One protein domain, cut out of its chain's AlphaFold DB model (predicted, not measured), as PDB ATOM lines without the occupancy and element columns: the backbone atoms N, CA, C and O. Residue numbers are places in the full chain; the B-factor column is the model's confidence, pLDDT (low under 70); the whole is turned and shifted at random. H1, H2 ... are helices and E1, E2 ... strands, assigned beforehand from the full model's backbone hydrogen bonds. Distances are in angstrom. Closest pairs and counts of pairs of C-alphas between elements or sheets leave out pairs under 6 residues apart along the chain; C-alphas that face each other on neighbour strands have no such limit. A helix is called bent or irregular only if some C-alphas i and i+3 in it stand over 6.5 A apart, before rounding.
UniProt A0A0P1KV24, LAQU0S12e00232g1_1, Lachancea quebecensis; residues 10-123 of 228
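Overview. This is residues 10 to 123 of the 228 residues of the protein "LAQU0S12e00232g1_1" of Lachancea quebecensis (UniProt A0A0P1KV24). The bent helix H2 folds back on itself, and its two arms together with H3 and H4 make a ring of four helix parts, each packed on the next and running the opposite way to it. The ring is drawn in, with H2a nearest the mean of the C-alphas, and H5 packs at a slant on H2a, on the side away from H3; the short H1 and the short strand E1 are at one end of the ring. The printed part has 114 residues with five named helices and one named strand, in the order H1, H2, E1, H3, H4, H5, and its class is mostly helix. It is compact, with a radius of gyration of the C-alphas of 14.0 A and spans of 45 by 34 by 23 A.

Arrangement. From its first residue the printed part holds H1 at residues 14 to 17, H2 at 20 to 52, E1 at 59 to 61, H3 at 62 to 73, H4 at 77 to 95 and H5 at 101 to 123. Residues 10 to 11 pair, antiparallel, with residues 59 to 60 of E1; E1 pairs with no named strand. H1 only just touches H4, with 3 pairs of C-alphas within 8 A, the closest being those of Phe 17 and Tyr 95 at 5.8 A; here H4 touches with residues 91 to 95 alone. By its hydrogen bonds H2 was assigned as one helix, but it is bent: C-alphas 34 and 37 are 9.5 A apart, and its arms are H2a, residues 20 to 34, and H2b, residues 37 to 52. H2b is itself irregular, with C-alphas 37 and 40 at 7.0 A. The arms touch and run opposite ways at a shallow tilt of 32 degrees, only just short of steep; their closest C-alphas are those of Ile 32 and Tyr 39, 5.0 A apart. H2b touches H3 with residues 42 to 49 alone, closest at the C-alphas of Leu 46 and Leu 65, 7.0 A, at a shallow tilt of 16 degrees, opposite ways. H3 and H4 form a helical hairpin at a steep tilt of 42 degrees; the C-alphas of Thr 70 and Val 77 come closest, at 5.5 A. H4 touches H2a, opposite ways at a shallow tilt of 19 degrees, with the closest C-alphas, of Gln 30 and Ile 83, 6.8 A apart. H5 touches H2a at a steep tilt of 39 degrees, the same way, and the closest C-alphas, of Leu 29 and Leu 111, are 5.0 A apart. H2b and H4 are apart, and so are H4 and H5. Every O i to N i+4 pair is within hydrogen-bond range in H3, H4 and H5, against 9 of 11 in H2a and 10 of 12 in H2b, while H1 is too short for such a pair.

Along the chain. H1 begins at C-alpha 14, (189.705, 169.403, 175.368). H2a, residues 20 to 34, is 21.5 A from first to last C-alpha, and H2b, residues 37 to 52, is 23.3 A. H3, residues 62 to 73, measures 15.8 A. H4, residues 77 to 95, measures 27.1 A and ends at C-alpha 95, (191.386, 165.911, 180.364). H5, residues 101 to 123, measures 32.9 A and ends at C-alpha 123, (215.810, 192.108, 194.819).

Size, cuts and confidence. The two C-alphas farthest apart are those of Asp 58 and Thr 123, at 45.3 A. The printed part has no cut. No link is long; the link from H2 to E1, 6 residues, is short, and the others are tight. The mean pLDDT of the printed part is 84.1, and residues 53 to 57 and 118 to 123 are under 70.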
ATOM      1  N   LEU A  10     195.646 168.118 169.153       85.31
ATOM      2  CA  LEU A  10     194.644 167.844 170.185       85.31
ATOM      3  C   LEU A  10     193.270 168.345 169.734       85.31
ATOM      4  O   LEU A  10     193.204 169.437 169.182       85.31
ATOM      5  N   PRO A  11     192.163 167.630 169.978       86.88
ATOM      6  CA  PRO A  11     190.838 168.140 169.638       86.88
ATOM      7  C   PRO A  11     190.507 169.382 170.475       86.88
ATOM      8  O   PRO A  11     190.748 169.409 171.680       86.88
ATOM      9  N   CYS A  12     189.906 170.403 169.861       86.19
ATOM     10  CA  CYS A  12     189.537 171.646 170.548       86.19
ATOM     11  C   CYS A  12     188.541 171.432 171.700       86.19
ATOM     12  O   CYS A  12     188.506 172.246 172.621       86.19
ATOM     13  N   THR A  13     187.788 170.329 171.696       85.56
ATOM     14  CA  THR A  13     186.883 169.943 172.792       85.56
ATOM     15  C   THR A  13     187.601 169.802 174.130       85.56
ATOM     16  O   THR A  13     186.986 170.039 175.162       85.56
ATOM     17  N   ILE A  14     188.907 169.498 174.138       86.69
ATOM     18  CA  ILE A  14     189.705 169.403 175.368       86.69
ATOM     19  C   ILE A  14     189.604 170.681 176.218       86.69
ATOM     20  O   ILE A  14     189.594 170.606 177.443       86.69
ATOM     21  N   ARG A  15     189.445 171.848 175.570       87.38
ATOM     22  CA  ARG A  15     189.357 173.177 176.200       87.38
ATOM     23  C   ARG A  15     188.200 173.310 177.185       87.38
ATOM     24  O   ARG A  15     188.271 174.170 178.060       87.38
ATOM     25  N   ASP A  16     187.147 172.521 177.011       87.06
ATOM     26  CA  ASP A  16     185.936 172.603 177.830       87.06
ATOM     27  C   ASP A  16     186.016 171.725 179.083       87.06
ATOM     28  O   ASP A  16     185.261 171.939 180.028       87.06
ATOM     29  N   PHE A  17     186.937 170.759 179.101       89.12
ATOM     30  CA  PHE A  17     187.035 169.750 180.156       89.12
ATOM     31  C   PHE A  17     188.283 169.894 181.024       89.12
ATOM     32  O   PHE A  17     188.296 169.382 182.139       89.12
ATOM     33  N   VAL A  18     189.312 170.595 180.541       92.50
ATOM     34  CA  VAL A  18     190.509 170.877 181.339       92.50
ATOM     35  C   VAL A  18     190.313 172.083 182.251       92.50
ATOM     36  O   VAL A  18     189.644 173.066 181.916       92.50
ATOM     37  N   ASP A  19     190.975 172.042 183.397       94.06
ATOM     38  CA  ASP A  19     191.100 173.162 184.309       94.06
ATOM     39  C   ASP A  19     192.095 174.182 183.743       94.06
ATOM     40  O   ASP A  19     193.311 174.097 183.914       94.06
ATOM     41  N   LYS A  20     191.556 175.187 183.049       91.06
ATOM     42  CA  LYS A  20     192.345 176.241 182.393       91.06
ATOM     43  C   LYS A  20     193.266 176.978 183.357       91.06
ATOM     44  O   LYS A  20     194.333 177.418 182.942       91.06
ATOM     45  N   ARG A  21     192.845 177.138 184.614       91.69
ATOM     46  CA  ARG A  21     193.641 177.825 185.628       91.69
ATOM     47  C   ARG A  21     194.842 176.970 186.009       91.69
ATOM     48  O   ARG A  21     195.954 177.474 186.014       91.69
ATOM     49  N   PHE A  22     194.623 175.684 186.256       94.94
ATOM     50  CA  PHE A  22     195.713 174.754 186.528       94.94
ATOM     51  C   PHE A  22     196.715 174.679 185.365       94.94
ATOM     52  O   PHE A  22     197.924 174.722 185.589       94.94
ATOM     53  N   ILE A  23     196.233 174.603 184.121       93.81
ATOM     54  CA  ILE A  23     197.112 174.570 182.943       93.81
ATOM     55  C   ILE A  23     197.943 175.857 182.835       93.81
ATOM     56  O   ILE A  23     199.140 175.784 182.560       93.81
ATOM     57  N   ASP A  24     197.340 177.020 183.085       92.12
ATOM     58  CA  ASP A  24     198.043 178.307 183.104       92.12
ATOM     59  C   ASP A  24     199.110 178.376 184.210       92.12
ATOM     60  O   ASP A  24     200.256 178.756 183.957       92.12
ATOM     61  N   GLU A  25     198.761 177.929 185.421       93.12
ATOM     62  CA  GLU A  25     199.678 177.840 186.561       93.12
ATOM     63  C   GLU A  25     200.864 176.907 186.239       93.12
ATOM     64  O   GLU A  25     202.025 177.245 186.489       93.12
ATOM     65  N   TRP A  26     200.602 175.761 185.604       95.94
ATOM     66  CA  TRP A  26     201.642 174.816 185.202       95.94
ATOM     67  C   TRP A  26     202.582 175.397 184.138       95.94
ATOM     68  O   TRP A  26     203.803 175.309 184.289       95.94
ATOM     69  N   ILE A  27     202.039 176.013 183.079       93.00
ATOM     70  CA  ILE A  27     202.836 176.638 182.008       93.00
ATOM     71  C   ILE A  27     203.709 177.749 182.592       93.00
ATOM     72  O   ILE A  27     204.914 177.791 182.336       93.00
ATOM     73  N   SER A  28     203.114 178.611 183.416       90.81
ATOM     74  CA  SER A  28     203.805 179.710 184.086       90.81
ATOM     75  C   SER A  28     204.971 179.214 184.940       90.81
ATOM     76  O   SER A  28     206.059 179.787 184.883       90.81
ATOM     77  N   LEU A  29     204.787 178.106 185.668       94.69
ATOM     78  CA  LEU A  29     205.833 177.497 186.488       94.69
ATOM     79  C   LEU A  29     207.004 176.968 185.650       94.69
ATOM     80  O   LEU A  29     208.159 177.139 186.035       94.69
ATOM     81  N   GLN A  30     206.738 176.342 184.502       94.00
ATOM     82  CA  GLN A  30     207.827 175.890 183.629       94.00
ATOM     83  C   GLN A  30     208.582 177.075 183.018       94.00
ATOM     84  O   GLN A  30     209.811 177.078 182.956       94.00
ATOM     85  N   LEU A  31     207.852 178.104 182.586       90.94
ATOM     86  CA  LEU A  31     208.443 179.252 181.912       90.94
ATOM     87  C   LEU A  31     209.203 180.172 182.860       90.94
ATOM     88  O   LEU A  31     210.227 180.697 182.449       90.94
ATOM     89  N   ILE A  32     208.774 180.358 184.111       89.56
ATOM     90  CA  ILE A  32     209.500 181.221 185.058       89.56
ATOM     91  C   ILE A  32     210.883 180.660 185.400       89.56
ATOM     92  O   ILE A  32     211.827 181.423 185.603       89.56
ATOM     93  N   VAL A  33     211.033 179.331 185.407       86.19
ATOM     94  CA  VAL A  33     212.327 178.664 185.621       86.19
ATOM     95  C   VAL A  33     213.289 178.954 184.474       86.19
ATOM     96  O   VAL A  33     214.467 179.214 184.713       86.19
ATOM     97  N   GLU A  34     212.790 178.943 183.240       87.00
ATOM     98  CA  GLU A  34     213.618 179.156 182.056       87.00
ATOM     99  C   GLU A  34     213.816 180.651 181.766       87.00
ATOM    100  O   GLU A  34     214.940 181.104 181.578       87.00
ATOM    101  N   LEU A  35     212.745 181.442 181.728       80.31
ATOM    102  CA  LEU A  35     212.697 182.820 181.225       80.31
ATOM    103  C   LEU A  35     212.788 183.901 182.312       80.31
ATOM    104  O   LEU A  35     212.964 185.068 181.974       80.31
ATOM    105  N   GLY A  36     212.685 183.560 183.598       82.88
ATOM    106  CA  GLY A  36     212.684 184.569 184.660       82.88
ATOM    107  C   GLY A  36     211.492 185.516 184.519       82.88
ATOM    108  O   GLY A  36     210.369 185.053 184.366       82.88
ATOM    109  N   SER A  37     211.714 186.834 184.570       74.12
ATOM    110  CA  SER A  37     210.664 187.869 184.486       74.12
ATOM    111  C   SER A  37     209.835 187.853 183.201       74.12
ATOM    112  O   SER A  37     208.669 188.238 183.235       74.12
ATOM    113  N   ASP A  38     210.400 187.380 182.090       76.44
ATOM    114  CA  ASP A  38     209.746 187.437 180.774       76.44
ATOM    115  C   ASP A  38     208.700 186.327 180.583       76.44
ATOM    116  O   ASP A  38     207.986 186.289 179.578       76.44
ATOM    117  N   TYR A  39     208.574 185.428 181.568       85.00
ATOM    118  CA  TYR A  39     207.650 184.299 181.526       85.00
ATOM    119  C   TYR A  39     206.197 184.723 181.319       85.00
ATOM    120  O   TYR A  39     205.474 184.029 180.614       85.00
ATOM    121  N   ALA A  40     205.773 185.847 181.907       76.75
ATOM    122  CA  ALA A  40     204.368 186.243 181.950       76.75
ATOM    123  C   ALA A  40     203.801 186.511 180.549       76.75
ATOM    124  O   ALA A  40     202.701 186.065 180.232       76.75
ATOM    125  N   THR A  41     204.572 187.182 179.690       75.94
ATOM    126  CA  THR A  41     204.172 187.464 178.303       75.94
ATOM    127  C   THR A  41     204.052 186.171 177.498       75.94
ATOM    128  O   THR A  41     203.054 185.948 176.819       75.94
ATOM    129  N   VAL A  42     205.037 185.275 177.623       80.81
ATOM    130  CA  VAL A  42     205.054 184.002 176.886       80.81
ATOM    131  C   VAL A  42     203.968 183.046 177.394       80.81
ATOM    132  O   VAL A  42     203.317 182.372 176.596       80.81
ATOM    133  N   ALA A  43     203.733 183.010 178.708       83.12
ATOM    134  CA  ALA A  43     202.661 182.238 179.327       83.12
ATOM    135  C   ALA A  43     201.288 182.721 178.843       83.12
ATOM    136  O   ALA A  43     200.477 181.907 178.403       83.12
ATOM    137  N   PHE A  44     201.065 184.041 178.832       78.75
ATOM    138  CA  PHE A  44     199.836 184.641 178.320       78.75
ATOM    139  C   PHE A  44     199.581 184.276 176.856       78.75
ATOM    140  O   PHE A  44     198.468 183.873 176.511       78.75
ATOM    141  N   ASP A  45     200.598 184.374 175.997       76.06
ATOM    142  CA  ASP A  45     200.461 184.022 174.585       76.06
ATOM    143  C   ASP A  45     200.078 182.546 174.421       76.06
ATOM    144  O   ASP A  45     199.115 182.227 173.719       76.06
ATOM    145  N   LEU A  46     200.769 181.633 175.114       83.62
ATOM    146  CA  LEU A  46     200.429 180.207 175.088       83.62
ATOM    147  C   LEU A  46     198.999 179.955 175.576       83.62
ATOM    148  O   LEU A  46     198.247 179.247 174.904       83.62
ATOM    149  N   TYR A  47     198.597 180.563 176.693       84.56
ATOM    150  CA  TYR A  47     197.236 180.469 177.218       84.56
ATOM    151  C   TYR A  47     196.203 180.952 176.194       84.56
ATOM    152  O   TYR A  47     195.205 180.275 175.920       84.56
ATOM    153  N   TYR A  48     196.452 182.114 175.586       82.88
ATOM    154  CA  TYR A  48     195.570 182.702 174.592       82.88
ATOM    155  C   TYR A  48     195.383 181.771 173.390       82.88
ATOM    156  O   TYR A  48     194.252 181.520 172.961       82.88
ATOM    157  N   TRP A  49     196.472 181.205 172.873       80.81
ATOM    158  CA  TRP A  49     196.426 180.264 171.758       80.81
ATOM    159  C   TRP A  49     195.756 178.935 172.117       80.81
ATOM    160  O   TRP A  49     195.017 178.379 171.299       80.81
ATOM    161  N   LEU A  50     195.968 178.441 173.337       84.88
ATOM    162  CA  LEU A  50     195.363 177.201 173.812       84.88
ATOM    163  C   LEU A  50     193.858 177.331 174.033       84.88
ATOM    164  O   LEU A  50     193.140 176.404 173.663       84.88
ATOM    165  N   PHE A  51     193.367 178.444 174.587       83.00
ATOM    166  CA  PHE A  51     191.986 178.533 175.085       83.00
ATOM    167  C   PHE A  51     191.115 179.623 174.454       83.00
ATOM    168  O   PHE A  51     189.898 179.447 174.391       83.00
ATOM    169  N   ASN A  52     191.697 180.728 173.982       73.75
ATOM    170  CA  ASN A  52     190.942 181.905 173.532       73.75
ATOM    171  C   ASN A  52     190.921 182.089 172.014       73.75
ATOM    172  O   ASN A  52     189.988 182.708 171.491       73.75
ATOM    173  N   LYS A  53     191.892 181.536 171.276       69.69
ATOM    174  CA  LYS A  53     191.869 181.578 169.812       69.69
ATOM    175  C   LYS A  53     190.739 180.681 169.283       69.69
ATOM    176  O   LYS A  53     190.880 179.468 169.130       69.69
ATOM    177  N   LYS A  54     189.588 181.308 169.019       54.56
ATOM    178  CA  LYS A  54     188.328 180.682 168.574       54.56
ATOM    179  C   LYS A  54     188.292 180.259 167.094       54.56
ATOM    180  O   LYS A  54     187.291 179.686 166.684       54.56
ATOM    181  N   TYR A  55     189.320 180.547 166.291       51.50
ATOM    182  CA  TYR A  55     189.145 180.675 164.833       51.50
ATOM    183  C   TYR A  55     190.025 179.810 163.913       51.50
ATOM    184  O   TYR A  55     190.134 180.152 162.742       51.50
ATOM    185  N   GLU A  56     190.599 178.686 164.345       53.16
ATOM    186  CA  GLU A  56     191.243 177.741 163.407       53.16
ATOM    187  C   GLU A  56     191.055 176.286 163.847       53.16
ATOM    188  O   GLU A  56     191.295 176.013 165.017       53.16
ATOM    189  N   ALA A  57     190.648 175.432 162.885       61.91
ATOM    190  CA  ALA A  57     190.481 173.964 162.868       61.91
ATOM    191  C   ALA A  57     189.888 173.276 164.123       61.91
ATOM    192  O   ALA A  57     190.048 173.705 165.257       61.91
ATOM    193  N   ASP A  58     189.255 172.112 163.952       72.19
ATOM    194  CA  ASP A  58     188.749 171.294 165.075       72.19
ATOM    195  C   ASP A  58     189.860 170.798 166.034       72.19
ATOM    196  O   ASP A  58     189.588 170.087 167.006       72.19
ATOM    197  N   THR A  59     191.118 171.174 165.779       81.50
ATOM    198  CA  THR A  59     192.307 170.743 166.505       81.50
ATOM    199  C   THR A  59     193.242 171.896 166.869       81.50
ATOM    200  O   THR A  59     193.548 172.752 166.043       81.50
ATOM    201  N   ILE A  60     193.800 171.839 168.073       82.31
ATOM    202  CA  ILE A  60     194.935 172.622 168.552       82.31
ATOM    203  C   ILE A  60     196.221 172.016 167.968       82.31
ATOM    204  O   ILE A  60     196.595 170.896 168.322       82.31
ATOM    205  N   ASP A  61     196.909 172.761 167.101       84.31
ATOM    206  CA  ASP A  61     198.214 172.369 166.550       84.31
ATOM    207  C   ASP A  61     199.351 172.785 167.500       84.31
ATOM    208  O   ASP A  61     199.802 173.938 167.527       84.31
ATOM    209  N   LEU A  62     199.841 171.824 168.284       86.06
ATOM    210  CA  LEU A  62     200.957 172.036 169.207       86.06
ATOM    211  C   LEU A  62     202.292 172.302 168.490       86.06
ATOM    212  O   LEU A  62     203.204 172.865 169.096       86.06
ATOM    213  N   THR A  63     202.431 171.965 167.204       85.31
ATOM    214  CA  THR A  63     203.645 172.261 166.425       85.31
ATOM    215  C   THR A  63     203.779 173.760 166.173       85.31
ATOM    216  O   THR A  63     204.887 174.301 166.231       85.31
ATOM    217  N   LEU A  64     202.668 174.454 165.909       83.38
ATOM    218  CA  LEU A  64     202.660 175.912 165.757       83.38
ATOM    219  C   LEU A  64     202.985 176.613 167.077       83.38
ATOM    220  O   LEU A  64     203.819 177.519 167.098       83.38
ATOM    221  N   LEU A  65     202.403 176.138 168.180       85.31
ATOM    222  CA  LEU A  65     202.724 176.628 169.521       85.31
ATOM    223  C   LEU A  65     204.196 176.407 169.869       85.31
ATOM    224  O   LEU A  65     204.853 177.324 170.356       85.31
ATOM    225  N   HIS A  66     204.741 175.235 169.539       89.06
ATOM    226  CA  HIS A  66     206.156 174.951 169.741       89.06
ATOM    227  C   HIS A  66     207.048 175.910 168.954       89.06
ATOM    228  O   HIS A  66     207.984 176.448 169.528       89.06
ATOM    229  N   LYS A  67     206.744 176.194 167.680       85.88
ATOM    230  CA  LYS A  67     207.508 177.180 166.893       85.88
ATOM    231  C   LYS A  67     207.483 178.569 167.532       85.88
ATOM    232  O   LYS A  67     208.524 179.221 167.577       85.88
ATOM    233  N   SER A  68     206.321 179.000 168.028       84.12
ATOM    234  CA  SER A  68     206.183 180.280 168.732       84.12
ATOM    235  C   SER A  68     207.028 180.302 170.003       84.12
ATOM    236  O   SER A  68     207.782 181.244 170.226       84.12
ATOM    237  N   LEU A  69     206.971 179.233 170.801       87.81
ATOM    238  CA  LEU A  69     207.765 179.122 172.018       87.81
ATOM    239  C   LEU A  69     209.269 179.083 171.719       87.81
ATOM    240  O   LEU A  69     210.032 179.800 172.354       87.81
ATOM    241  N   THR A  70     209.708 178.287 170.742       88.00
ATOM    242  CA  THR A  70     211.115 178.223 170.320       88.00
ATOM    243  C   THR A  70     211.630 179.595 169.899       88.00
ATOM    244  O   THR A  70     212.756 179.944 170.239       88.00
ATOM    245  N   HIS A  71     210.812 180.386 169.204       86.75
ATOM    246  CA  HIS A  71     211.175 181.752 168.841       86.75
ATOM    247  C   HIS A  71     211.417 182.627 170.079       86.75
ATOM    248  O   HIS A  71     212.469 183.253 170.176       86.75
ATOM    249  N   SER A  72     210.496 182.614 171.048       82.12
ATOM    250  CA  SER A  72     210.630 183.383 172.295       82.12
ATOM    251  C   SER A  72     211.765 182.888 173.199       82.12
ATOM    252  O   SER A  72     212.349 183.668 173.942       82.12
ATOM    253  N   MET A  73     212.091 181.595 173.146       82.94
ATOM    254  CA  MET A  73     213.126 180.976 173.978       82.94
ATOM    255  C   MET A  73     214.545 181.066 173.387       82.94
ATOM    256  O   MET A  73     215.508 180.758 174.095       82.94
ATOM    257  N   GLY A  74     214.696 181.479 172.124       82.50
ATOM    258  CA  GLY A  74     215.993 181.662 171.465       82.50
ATOM    259  C   GLY A  74     216.863 180.401 171.498       82.50
ATOM    260  O   GLY A  74     216.443 179.329 171.064       82.50
ATOM    261  N   ASP A  75     218.071 180.511 172.059       79.62
ATOM    262  CA  ASP A  75     219.055 179.417 172.133       79.62
ATOM    263  C   ASP A  75     218.606 178.220 173.002       79.62
ATOM    264  O   ASP A  75     219.229 177.156 172.980       79.62
ATOM    265  N   ARG A  76     217.500 178.338 173.750       78.94
ATOM    266  CA  ARG A  76     216.977 177.302 174.666       78.94
ATOM    267  C   ARG A  76     216.017 176.312 173.988       78.94
ATOM    268  O   ARG A  76     215.058 175.837 174.596       78.94
ATOM    269  N   VAL A  77     216.279 175.959 172.729       72.94
ATOM    270  CA  VAL A  77     215.414 175.103 171.884       72.94
ATOM    271  C   VAL A  77     215.128 173.721 172.501       72.94
ATOM    272  O   VAL A  77     214.037 173.163 172.360       72.94
ATOM    273  N   VAL A  78     216.102 173.145 173.212       78.75
ATOM    274  CA  VAL A  78     215.919 171.853 173.898       78.75
ATOM    275  C   VAL A  78     214.903 171.986 175.038       78.75
ATOM    276  O   VAL A  78     214.021 171.134 175.174       78.75
ATOM    277  N   SER A  79     214.962 173.077 175.808       85.56
ATOM    278  CA  SER A  79     213.986 173.374 176.859       85.56
ATOM    279  C   SER A  79     212.592 173.616 176.277       85.56
ATOM    280  O   SER A  79     211.627 173.060 176.796       85.56
ATOM    281  N   SER A  80     212.468 174.346 175.156       87.75
ATOM    282  CA  SER A  80     211.156 174.583 174.519       87.75
ATOM    283  C   SER A  80     210.469 173.281 174.106       87.75
ATOM    284  O   SER A  80     209.263 173.125 174.289       87.75
ATOM    285  N   THR A  81     211.245 172.317 173.599       88.88
ATOM    286  CA  THR A  81     210.729 170.991 173.233       88.88
ATOM    287  C   THR A  81     210.202 170.247 174.462       88.88
ATOM    288  O   THR A  81     209.093 169.707 174.428       88.88
ATOM    289  N   SER A  82     210.971 170.241 175.553       90.50
ATOM    290  CA  SER A  82     210.592 169.587 176.811       90.50
ATOM    291  C   SER A  82     209.338 170.208 177.429       90.50
ATOM    292  O   SER A  82     208.438 169.474 177.835       90.50
ATOM    293  N   ILE A  83     209.235 171.540 177.430       91.69
ATOM    294  CA  ILE A  83     208.063 172.267 177.938       91.69
ATOM    295  C   ILE A  83     206.821 171.911 177.126       91.69
ATOM    296  O   ILE A  83     205.802 171.546 177.704       91.69
ATOM    297  N   MET A  84     206.909 171.930 175.793       92.50
ATOM    298  CA  MET A  84     205.769 171.575 174.942       92.50
ATOM    299  C   MET A  84     205.345 170.116 175.098       92.50
ATOM    300  O   MET A  84     204.154 169.817 175.054       92.50
ATOM    301  N   LYS A  85     206.292 169.197 175.319       92.38
ATOM    302  CA  LYS A  85     205.967 167.794 175.606       92.38
ATOM    303  C   LYS A  85     205.355 167.589 176.982       92.38
ATOM    304  O   LYS A  85     204.434 166.784 177.116       92.38
ATOM    305  N   GLY A  86     205.808 168.338 177.979       93.25
ATOM    306  CA  GLY A  86     205.150 168.385 179.279       93.25
ATOM    307  C   GLY A  86     203.729 168.945 179.175       93.25
ATOM    308  O   GLY A  86     202.812 168.344 179.727       93.25
ATOM    309  N   LEU A  87     203.532 170.011 178.393       92.50
ATOM    310  CA  LEU A  87     202.227 170.627 178.155       92.50
ATOM    311  C   LEU A  87     201.255 169.668 177.449       92.50
ATOM    312  O   LEU A  87     200.119 169.508 177.884       92.50
ATOM    313  N   GLU A  88     201.706 168.986 176.393       92.44
ATOM    314  CA  GLU A  88     200.928 167.944 175.707       92.44
ATOM    315  C   GLU A  88     200.450 166.873 176.698       92.44
ATOM    316  O   GLU A  88     199.269 166.524 176.733       92.44
ATOM    317  N   ARG A  89     201.362 166.387 177.546       94.12
ATOM    318  CA  ARG A  89     201.061 165.366 178.548       94.12
ATOM    319  C   ARG A  89     200.098 165.875 179.618       94.12
ATOM    320  O   ARG A  89     199.157 165.159 179.944       94.12
ATOM    321  N   ILE A  90     200.324 167.063 180.180       94.38
ATOM    322  CA  ILE A  90     199.517 167.562 181.301       94.38
ATOM    323  C   ILE A  90     198.095 167.917 180.861       94.38
ATOM    324  O   ILE A  90     197.155 167.611 181.585       94.38
ATOM    325  N   LEU A  91     197.926 168.447 179.642       92.31
ATOM    326  CA  LEU A  91     196.611 168.664 179.035       92.31
ATOM    327  C   LEU A  91     195.833 167.353 178.906       92.31
ATOM    328  O   LEU A  91     194.660 167.296 179.264       92.31
ATOM    329  N   LEU A  92     196.482 166.294 178.411       93.38
ATOM    330  CA  LEU A  92     195.847 164.986 178.255       93.38
ATOM    331  C   LEU A  92     195.519 164.329 179.598       93.38
ATOM    332  O   LEU A  92     194.438 163.770 179.742       93.38
ATOM    333  N   LEU A  93     196.424 164.395 180.577       95.00
ATOM    334  CA  LEU A  93     196.177 163.837 181.908       95.00
ATOM    335  C   LEU A  93     195.028 164.559 182.616       95.00
ATOM    336  O   LEU A  93     194.167 163.903 183.193       95.00
ATOM    337  N   ASP A  94     194.989 165.891 182.546       95.38
ATOM    338  CA  ASP A  94     193.913 166.668 183.162       95.38
ATOM    339  C   ASP A  94     192.570 166.403 182.469       95.38
ATOM    340  O   ASP A  94     191.566 166.172 183.136       95.38
ATOM    341  N   TYR A  95     192.567 166.304 181.136       93.62
ATOM    342  CA  TYR A  95     191.386 165.911 180.364       93.62
ATOM    343  C   TYR A  95     190.845 164.527 180.745       93.62
ATOM    344  O   TYR A  95     189.634 164.326 180.796       93.62
ATOM    345  N   LEU A  96     191.737 163.572 181.013       93.62
ATOM    346  CA  LEU A  96     191.369 162.225 181.450       93.62
ATOM    347  C   LEU A  96     190.961 162.162 182.933       93.62
ATOM    348  O   LEU A  96     190.514 161.113 183.386       93.62
ATOM    349  N   GLY A  97     191.085 163.263 183.685       92.62
ATOM    350  CA  GLY A  97     190.807 163.302 185.121       92.62
ATOM    351  C   GLY A  97     191.878 162.623 185.980       92.62
ATOM    352  O   GLY A  97     191.624 162.308 187.140       92.62
ATOM    353  N   GLU A  98     193.070 162.400 185.423       95.62
ATOM    354  CA  GLU A  98     194.187 161.713 186.086       95.62
ATOM    355  C   GLU A  98     195.017 162.656 186.969       95.62
ATOM    356  O   GLU A  98     195.825 162.199 187.773       95.62
ATOM    357  N   VAL A  99     194.832 163.975 186.834       95.00
ATOM    358  CA  VAL A  99     195.481 164.966 187.701       95.00
ATOM    359  C   VAL A  99     194.622 165.199 188.935       95.00
ATOM    360  O   VAL A  99     193.527 165.764 188.870       95.00
ATOM    361  N   THR A 100     195.142 164.798 190.087       94.12
ATOM    362  CA  THR A 100     194.448 164.958 191.363       94.12
ATOM    363  C   THR A 100     194.433 166.414 191.822       94.12
ATOM    364  O   THR A 100     195.332 167.201 191.525       94.12
ATOM    365  N   GLN A 101     193.443 166.777 192.643       92.25
ATOM    366  CA  GLN A 101     193.364 168.116 193.237       92.25
ATOM    367  C   GLN A 101     194.631 168.483 194.034       92.25
ATOM    368  O   GLN A 101     195.093 169.620 193.981       92.25
ATOM    369  N   SER A 102     195.236 167.504 194.717       92.75
ATOM    370  CA  SER A 102     196.482 167.705 195.465       92.75
ATOM    371  C   SER A 102     197.659 168.075 194.559       92.75
ATOM    372  O   SER A 102     198.513 168.858 194.971       92.75
ATOM    373  N   GLU A 103     197.737 167.522 193.345       93.62
ATOM    374  CA  GLU A 103     198.784 167.869 192.376       93.62
ATOM    375  C   GLU A 103     198.587 169.287 191.836       93.62
ATOM    376  O   GLU A 103     199.556 170.039 191.728       93.62
ATOM    377  N   LYS A 104     197.338 169.695 191.583       93.25
ATOM    378  CA  LYS A 104     197.012 171.071 191.168       93.25
ATOM    379  C   LYS A 104     197.422 172.088 192.230       93.25
ATOM    380  O   LYS A 104     198.102 173.069 191.942       93.25
ATOM    381  N   GLU A 105     197.081 171.812 193.487       88.00
ATOM    382  CA  GLU A 105     197.464 172.653 194.626       88.00
ATOM    383  C   GLU A 105     198.975 172.683 194.867       88.00
ATOM    384  O   GLU A 105     199.504 173.684 195.353       88.00
ATOM    385  N   GLN A 106     199.686 171.597 194.556       90.44
ATOM    386  CA  GLN A 106     201.145 171.575 194.611       90.44
ATOM    387  C   GLN A 106     201.746 172.494 193.543       90.44
ATOM    388  O   GLN A 106     202.561 173.346 193.882       90.44
ATOM    389  N   VAL A 107     201.287 172.394 192.293       92.69
ATOM    390  CA  VAL A 107     201.753 173.250 191.188       92.69
ATOM    391  C   VAL A 107     201.519 174.728 191.485       92.69
ATOM    392  O   VAL A 107     202.429 175.535 191.303       92.69
ATOM    393  N   ARG A 108     200.347 175.083 192.017       90.19
ATOM    394  CA  ARG A 108     200.060 176.458 192.439       90.19
ATOM    395  C   ARG A 108     201.033 176.952 193.510       90.19
ATOM    396  O   ARG A 108     201.580 178.043 193.381       90.19
ATOM    397  N   ARG A 109     201.271 176.149 194.555       85.00
ATOM    398  CA  ARG A 109     202.218 176.502 195.627       85.00
ATOM    399  C   ARG A 109     203.638 176.667 195.093       85.00
ATOM    400  O   ARG A 109     204.317 177.616 195.472       85.00
ATOM    401  N   ASP A 110     204.073 175.783 194.202       88.94
ATOM    402  CA  ASP A 110     205.406 175.849 193.601       88.94
ATOM    403  C   ASP A 110     205.563 177.077 192.694       88.94
ATOM    404  O   ASP A 110     206.616 177.719 192.706       88.94
ATOM    405  N   LEU A 111     204.511 177.455 191.959       90.62
ATOM    406  CA  LEU A 111     204.480 178.699 191.188       90.62
ATOM    407  C   LEU A 111     204.567 179.924 192.096       90.62
ATOM    408  O   LEU A 111     205.417 180.779 191.860       90.62
ATOM    409  N   ASP A 112     203.740 179.997 193.140       81.25
ATOM    410  CA  ASP A 112     203.755 181.112 194.090       81.25
ATOM    411  C   ASP A 112     205.154 181.271 194.709       81.25
ATOM    412  O   ASP A 112     205.706 182.374 194.743       81.25
ATOM    413  N   LEU A 113     205.783 180.159 195.109       80.94
ATOM    414  CA  LEU A 113     207.162 180.145 195.601       80.94
ATOM    415  C   LEU A 113     208.154 180.636 194.546       80.94
ATOM    416  O   LEU A 113     209.007 181.462 194.862       80.94
ATOM    417  N   LYS A 114     208.046 180.189 193.289       83.69
ATOM    418  CA  LYS A 114     208.942 180.638 192.215       83.69
ATOM    419  C   LYS A 114     208.760 182.104 191.856       83.69
ATOM    420  O   LYS A 114     209.752 182.772 191.583       83.69
ATOM    421  N   ILE A 115     207.538 182.625 191.892       80.19
ATOM    422  CA  ILE A 115     207.263 184.052 191.707       80.19
ATOM    423  C   ILE A 115     207.912 184.848 192.839       80.19
ATOM    424  O   ILE A 115     208.600 185.835 192.577       80.19
ATOM    425  N   ILE A 116     207.755 184.399 194.086       75.44
ATOM    426  CA  ILE A 116     208.410 185.013 195.245       75.44
ATOM    427  C   ILE A 116     209.934 184.965 195.082       75.44
ATOM    428  O   ILE A 116     210.578 186.003 195.200       75.44
ATOM    429  N   GLU A 117     210.518 183.812 194.751       75.75
ATOM    430  CA  GLU A 117     211.956 183.660 194.506       75.75
ATOM    431  C   GLU A 117     212.456 184.545 193.366       75.75
ATOM    432  O   GLU A 117     213.522 185.140 193.490       75.75
ATOM    433  N   ASN A 118     211.719 184.653 192.260       68.94
ATOM    434  CA  ASN A 118     212.101 185.482 191.122       68.94
ATOM    435  C   ASN A 118     212.072 186.971 191.504       68.94
ATOM    436  O   ASN A 118     213.035 187.700 191.271       68.94
ATOM    437  N   ASN A 119     211.023 187.400 192.210       65.00
ATOM    438  CA  ASN A 119     210.927 188.747 192.772       65.00
ATOM    439  C   ASN A 119     212.040 189.016 193.801       65.00
ATOM    440  O   ASN A 119     212.579 190.123 193.865       65.00
ATOM    441  N   LEU A 120     212.429 188.007 194.587       63.41
ATOM    442  CA  LEU A 120     213.554 188.076 195.520       63.41
ATOM    443  C   LEU A 120     214.906 188.104 194.796       63.41
ATOM    444  O   LEU A 120     215.757 188.875 195.206       63.41
ATOM    445  N   LYS A 121     215.123 187.363 193.705       56.56
ATOM    446  CA  LYS A 121     216.366 187.427 192.909       56.56
ATOM    447  C   LYS A 121     216.550 188.786 192.245       56.56
ATOM    448  O   LYS A 121     217.625 189.363 192.363       56.56
ATOM    449  N   HIS A 122     215.484 189.352 191.676       49.44
ATOM    450  CA  HIS A 122     215.491 190.749 191.230       49.44
ATOM    451  C   HIS A 122     215.776 191.726 192.380       49.44
ATOM    452  O   HIS A 122     216.347 192.793 192.156       49.44
ATOM    453  N   THR A 123     215.438 191.348 193.618       43.62
ATOM    454  CA  THR A 123     215.810 192.108 194.819       43.62
ATOM    455  C   THR A 123     217.272 191.911 195.223       43.62
ATOM    456  O   THR A 123     217.903 192.876 195.626       43.62
TER     457      THR A 123